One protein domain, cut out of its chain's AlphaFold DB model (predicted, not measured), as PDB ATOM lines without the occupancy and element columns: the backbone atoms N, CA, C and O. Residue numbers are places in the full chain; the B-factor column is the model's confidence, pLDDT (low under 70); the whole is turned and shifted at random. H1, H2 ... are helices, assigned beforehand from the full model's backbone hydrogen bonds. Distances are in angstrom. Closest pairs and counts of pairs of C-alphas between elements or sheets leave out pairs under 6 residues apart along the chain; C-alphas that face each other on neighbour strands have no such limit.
ATOM      1  N   GLU A  18     -20.613  17.999  47.420       97.31
ATOM      2  CA  GLU A  18     -21.579  18.608  46.492       97.31
ATOM      3  C   GLU A  18     -22.548  19.547  47.225       97.31
ATOM      4  O   GLU A  18     -22.759  20.680  46.794       97.31
ATOM      5  N   ALA A  19     -23.082  19.120  48.375       98.12
ATOM      6  CA  ALA A  19     -23.971  19.946  49.189       98.12
ATOM      7  C   ALA A  19     -23.277  21.210  49.724       98.12
ATOM      8  O   ALA A  19     -23.895  22.272  49.796       98.12
ATOM      9  N   HIS A  20     -21.994  21.119  50.082       98.00
ATOM     10  CA  HIS A  20     -21.210  22.276  50.509       98.00
ATOM     11  C   HIS A  20     -20.965  23.266  49.367       98.00
ATOM     12  O   HIS A  20     -21.176  24.464  49.559       98.00
ATOM     13  N   ILE A  21     -20.596  22.786  48.176       98.12
ATOM     14  CA  ILE A  21     -20.454  23.640  46.985       98.12
ATOM     15  C   ILE A  21     -21.775  24.363  46.700       98.12
ATOM     16  O   ILE A  21     -21.785  25.576  46.500       98.12
ATOM     17  N   GLU A  22     -22.894  23.636  46.738       98.19
ATOM     18  CA  GLU A  22     -24.223  24.198  46.498       98.19
ATOM     19  C   GLU A  22     -24.590  25.271  47.525       98.19
ATOM     20  O   GLU A  22     -25.053  26.352  47.159       98.19
ATOM     21  N   LYS A  23     -24.337  25.002  48.811       97.56
ATOM     22  CA  LYS A  23     -24.549  25.964  49.897       97.56
ATOM     23  C   LYS A  23     -23.802  27.271  49.624       97.56
ATOM     24  O   LYS A  23     -24.408  28.338  49.684       97.56
ATOM     25  N   HIS A  24     -22.507  27.189  49.327       97.69
ATOM     26  CA  HIS A  24     -21.682  28.369  49.078       97.69
ATOM     27  C   HIS A  24     -22.107  29.099  47.791       97.69
ATOM     28  O   HIS A  24     -22.204  30.325  47.786       97.69
ATOM     29  N   ARG A  25     -22.504  28.374  46.733       97.38
ATOM     30  CA  ARG A  25     -23.066  28.984  45.514       97.38
ATOM     31  C   ARG A  25     -24.329  29.792  45.810       97.38
ATOM     32  O   ARG A  25     -24.453  30.926  45.362       97.38
ATOM     33  N   VAL A  26     -25.268  29.220  46.566       96.12
ATOM     34  CA  VAL A  26     -26.517  29.902  46.943       96.12
ATOM     35  C   VAL A  26     -26.235  31.136  47.802       96.12
ATOM     36  O   VAL A  26     -26.891  32.160  47.618       96.12
ATOM     37  N   ASN A  27     -25.239  31.081  48.691       93.31
ATOM     38  CA  ASN A  27     -24.798  32.254  49.442       93.31
ATOM     39  C   ASN A  27     -24.285  33.361  48.514       93.31
ATOM     40  O   ASN A  27     -24.726  34.501  48.654       93.31
ATOM     41  N   VAL A  28     -23.420  33.038  47.544       93.75
ATOM     42  CA  VAL A  28     -22.915  34.006  46.552       93.75
ATOM     43  C   VAL A  28     -24.067  34.640  45.773       93.75
ATOM     44  O   VAL A  28     -24.158  35.863  45.714       93.75
ATOM     45  N   GLU A  29     -24.988  33.836  45.238       93.50
ATOM     46  CA  GLU A  29     -26.167  34.334  44.513       93.50
ATOM     47  C   GLU A  29     -27.021  35.263  45.383       93.50
ATOM     48  O   GLU A  29     -27.439  36.337  44.947       93.50
ATOM     49  N   ASN A  30     -27.236  34.893  46.647       90.94
ATOM     50  CA  ASN A  30     -27.980  35.729  47.576       90.94
ATOM     51  C   ASN A  30     -27.257  37.054  47.863       90.94
ATOM     52  O   ASN A  30     -27.916  38.087  47.918       90.94
ATOM     53  N   LEU A  31     -25.931  37.058  48.012       89.94
ATOM     54  CA  LEU A  31     -25.144  38.279  48.227       89.94
ATOM     55  C   LEU A  31     -25.149  39.197  46.997       89.94
ATOM     56  O   LEU A  31     -25.275  40.413  47.146       89.94
ATOM     57  N   VAL A  44     -18.971  43.389  50.827       84.56
ATOM     58  CA  VAL A  44     -19.706  42.408  50.018       84.56
ATOM     59  C   VAL A  44     -18.763  41.610  49.144       84.56
ATOM     60  O   VAL A  44     -18.947  40.401  49.008       84.56
ATOM     61  N   MET A  45     -17.730  42.263  48.619       87.94
ATOM     62  CA  MET A  45     -16.756  41.610  47.766       87.94
ATOM     63  C   MET A  45     -15.922  40.605  48.562       87.94
ATOM     64  O   MET A  45     -15.885  39.436  48.187       87.94
ATOM     65  N   ASP A  46     -15.383  41.000  49.722       89.94
ATOM     66  CA  ASP A  46     -14.625  40.094  50.601       89.94
ATOM     67  C   ASP A  46     -15.436  38.856  51.003       89.94
ATOM     68  O   ASP A  46     -14.896  37.765  51.191       89.94
ATOM     69  N   THR A  47     -16.745  39.023  51.201       90.81
ATOM     70  CA  THR A  47     -17.621  37.911  51.580       90.81
ATOM     71  C   THR A  47     -17.849  36.970  50.400       90.81
ATOM     72  O   THR A  47     -17.764  35.756  50.571       90.81
ATOM     73  N   ILE A  48     -18.077  37.506  49.198       92.06
ATOM     74  CA  ILE A  48     -18.194  36.704  47.971       92.06
ATOM     75  C   ILE A  48     -16.900  35.925  47.712       92.06
ATOM     76  O   ILE A  48     -16.962  34.731  47.424       92.06
ATOM     77  N   GLU A  49     -15.736  36.558  47.861       94.44
ATOM     78  CA  GLU A  49     -14.437  35.907  47.662       94.44
ATOM     79  C   GLU A  49     -14.232  34.726  48.619       94.44
ATOM     80  O   GLU A  49     -13.829  33.651  48.180       94.44
ATOM     81  N   LYS A  50     -14.602  34.873  49.898       94.75
ATOM     82  CA  LYS A  50     -14.539  33.777  50.884       94.75
ATOM     83  C   LYS A  50     -15.466  32.611  50.543       94.75
ATOM     84  O   LYS A  50     -15.091  31.454  50.715       94.75
ATOM     85  N   GLU A  51     -16.682  32.893  50.077       96.19
ATOM     86  CA  GLU A  51     -17.615  31.837  49.668       96.19
ATOM     87  C   GLU A  51     -17.092  31.090  48.424       96.19
ATOM     88  O   GLU A  51     -17.165  29.862  48.369       96.19
ATOM     89  N   LEU A  52     -16.496  31.805  47.460       97.19
ATOM     90  CA  LEU A  52     -15.857  31.207  46.280       97.19
ATOM     91  C   LEU A  52     -14.609  30.380  46.637       97.19
ATOM     92  O   LEU A  52     -14.391  29.321  46.046       97.19
ATOM     93  N   GLU A  53     -13.811  30.816  47.613       97.94
ATOM     94  CA  GLU A  53     -12.654  30.062  48.110       97.94
ATOM     95  C   GLU A  53     -13.083  28.713  48.709       97.94
ATOM     96  O   GLU A  53     -12.519  27.666  48.369       97.94
ATOM     97  N   GLU A  54     -14.137  28.697  49.533       98.06
ATOM     98  CA  GLU A  54     -14.680  27.439  50.054       98.06
ATOM     99  C   GLU A  54     -15.244  26.554  48.929       98.06
ATOM    100  O   GLU A  54     -15.021  25.342  48.950       98.06
ATOM    101  N   MET A  55     -15.899  27.121  47.904       98.00
ATOM    102  CA  MET A  55     -16.316  26.346  46.723       98.00
ATOM    103  C   MET A  55     -15.128  25.671  46.032       98.00
ATOM    104  O   MET A  55     -15.214  24.480  45.731       98.00
ATOM    105  N   SER A  56     -14.026  26.398  45.817       98.25
ATOM    106  CA  SER A  56     -12.808  25.856  45.197       98.25
ATOM    107  C   SER A  56     -12.269  24.666  45.986       98.25
ATOM    108  O   SER A  56     -12.031  23.598  45.431       98.25
ATOM    109  N   LYS A  57     -12.163  24.806  47.308       98.06
ATOM    110  CA  LYS A  57     -11.672  23.749  48.199       98.06
ATOM    111  C   LYS A  57     -12.513  22.472  48.129       98.06
ATOM    112  O   LYS A  57     -11.959  21.375  48.068       98.06
ATOM    113  N   TYR A  58     -13.844  22.578  48.158       98.12
ATOM    114  CA  TYR A  58     -14.699  21.388  48.045       98.12
ATOM    115  C   TYR A  58     -14.707  20.805  46.632       98.12
ATOM    116  O   TYR A  58     -14.836  19.587  46.487       98.12
ATOM    117  N   HIS A  59     -14.541  21.642  45.607       97.75
ATOM    118  CA  HIS A  59     -14.390  21.186  44.232       97.75
ATOM    119  C   HIS A  59     -13.131  20.325  44.070       97.75
ATOM    120  O   HIS A  59     -13.238  19.188  43.612       97.75
ATOM    121  N   ASP A  60     -11.986  20.786  44.579       97.94
ATOM    122  CA  ASP A  60     -10.724  20.036  44.547       97.94
ATOM    123  C   ASP A  60     -10.850  18.678  45.257       97.94
ATOM    124  O   ASP A  60     -10.402  17.643  44.759       97.94
ATOM    125  N   LEU A  61     -11.519  18.636  46.416       96.75
ATOM    126  CA  LEU A  61     -11.772  17.379  47.133       96.75
ATOM    127  C   LEU A  61     -12.643  16.410  46.320       96.75
ATOM    128  O   LEU A  61     -12.426  15.194  46.356       96.75
ATOM    129  N   LEU A  62     -13.625  16.928  45.583       95.94
ATOM    130  CA  LEU A  62     -14.483  16.134  44.712       95.94
ATOM    131  C   LEU A  62     -13.713  15.592  43.498       95.94
ATOM    132  O   LEU A  62     -13.899  14.423  43.140       95.94
ATOM    133  N   GLU A  63     -12.810  16.386  42.917       96.38
ATOM    134  CA  GLU A  63     -11.903  15.954  41.849       96.38
ATOM    135  C   GLU A  63     -10.922  14.878  42.325       96.38
ATOM    136  O   GLU A  63     -10.751  13.856  41.653       96.38
ATOM    137  N   ILE A  64     -10.333  15.037  43.515       95.38
ATOM    138  CA  ILE A  64      -9.476  14.017  44.140       95.38
ATOM    139  C   ILE A  64     -10.268  12.719  44.324       95.38
ATOM    140  O   ILE A  64      -9.795  11.638  43.961       95.38
ATOM    141  N   LEU A  65     -11.501  12.805  44.835       93.06
ATOM    142  CA  LEU A  65     -12.366  11.634  44.949       93.06
ATOM    143  C   LEU A  65     -12.649  11.005  43.585       93.06
ATOM    144  O   LEU A  65     -12.651   9.784  43.469       93.06
ATOM    145  N   ALA A  66     -12.932  11.791  42.548       90.62
ATOM    146  CA  ALA A  66     -13.175  11.277  41.200       90.62
ATOM    147  C   ALA A  66     -11.937  10.590  40.601       90.62
ATOM    148  O   ALA A  66     -12.066   9.512  40.024       90.62
ATOM    149  N   THR A  67     -10.754  11.170  40.803       91.44
ATOM    150  CA  THR A  67      -9.488  10.715  40.214       91.44
ATOM    151  C   THR A  67      -8.962   9.443  40.875       91.44
ATOM    152  O   THR A  67      -8.580   8.499  40.189       91.44
ATOM    153  N   TYR A  68      -8.952   9.390  42.210       91.19
ATOM    154  CA  TYR A  68      -8.336   8.283  42.955       91.19
ATOM    155  C   TYR A  68      -9.338   7.220  43.416       91.19
ATOM    156  O   TYR A  68      -8.946   6.101  43.751       91.19
ATOM    157  N   PHE A  69     -10.633   7.549  43.439       89.69
ATOM    158  CA  PHE A  69     -11.698   6.662  43.913       89.69
ATOM    159  C   PHE A  69     -12.898   6.644  42.946       89.69
ATOM    160  O   PHE A  69     -14.015   7.028  43.332       89.69
ATOM    161  N   PRO A  70     -12.698   6.213  41.685       82.31
ATOM    162  CA  PRO A  70     -13.766   6.172  40.692       82.31
ATOM    163  C   PRO A  70     -14.881   5.206  41.116       82.31
ATOM    164  O   PRO A  70     -14.632   4.204  41.790       82.31
ATOM    165  N   ARG A  71     -16.128   5.508  40.719       71.88
ATOM    166  CA  ARG A  71     -17.312   4.693  41.075       71.88
ATOM    167  C   ARG A  71     -17.219   3.252  40.571       71.88
ATOM    168  O   ARG A  71     -17.778   2.368  41.209       71.88
TER     169      ARG A  71
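AT A GLANCE: This is residues 18 to 31 and 44 to 71 of the 84 residues of an uncharacterized protein of Flavobacteriaceae bacterium (UniProt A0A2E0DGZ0). Two helices lie side by side, running opposite ways at a small angle, the shorter H1 along part of the much longer H2. The far end of H2 sticks out beyond H1, with residues 63 to 71 standing free, and the outline is a rod, 38 by 15 by 9 A. The printed part has 42 residues, with two named helices, H1 then H2 along the chain, and no named strand; the class is all helix. The whole is loose, with a radius of gyration of the C-alphas of 11.9 A.

IN THESE COORDINATES: The printed part begins with H1, residues 18 to 31, which measures 20.1 A from C-alpha 18 at (-21.579, 18.608, 46.492) to C-alpha 31 at (-25.144, 38.279, 48.227). After the cut comes H2, residues 44 to 68, which measures 36.7 A and ends with C-alpha 68 at (-8.336, 8.283, 42.955). Residues 69 to 71 follow H2.

HOW THE PARTS SIT: H1 and H2 touch, with 22 pairs of C-alphas within 8 A. Their closest C-alphas are those of Ile 21 and Met 55, 5.0 A apart. Their lines stand at a shallow tilt of 18 degrees, and they run opposite ways. Their centres are 10.4 A apart. In H1 and H2 every O i to N i+4 pair is within hydrogen-bond range.

THE WHOLE: The two C-alphas farthest apart are those of Val 44 and Arg 71, at 38.8 A. Residues 32 to 43 are not printed, and C-alphas 31 and 44 are 7.1 A apart across this cut, which the link from H1 to H2 spans. Without residues 63 to 71, of which 63 to 68 belong to H2, the body spans 27 by 14 by 7 A. The mean pLDDT of the printed part is 94.0, and no printed residue is under 70.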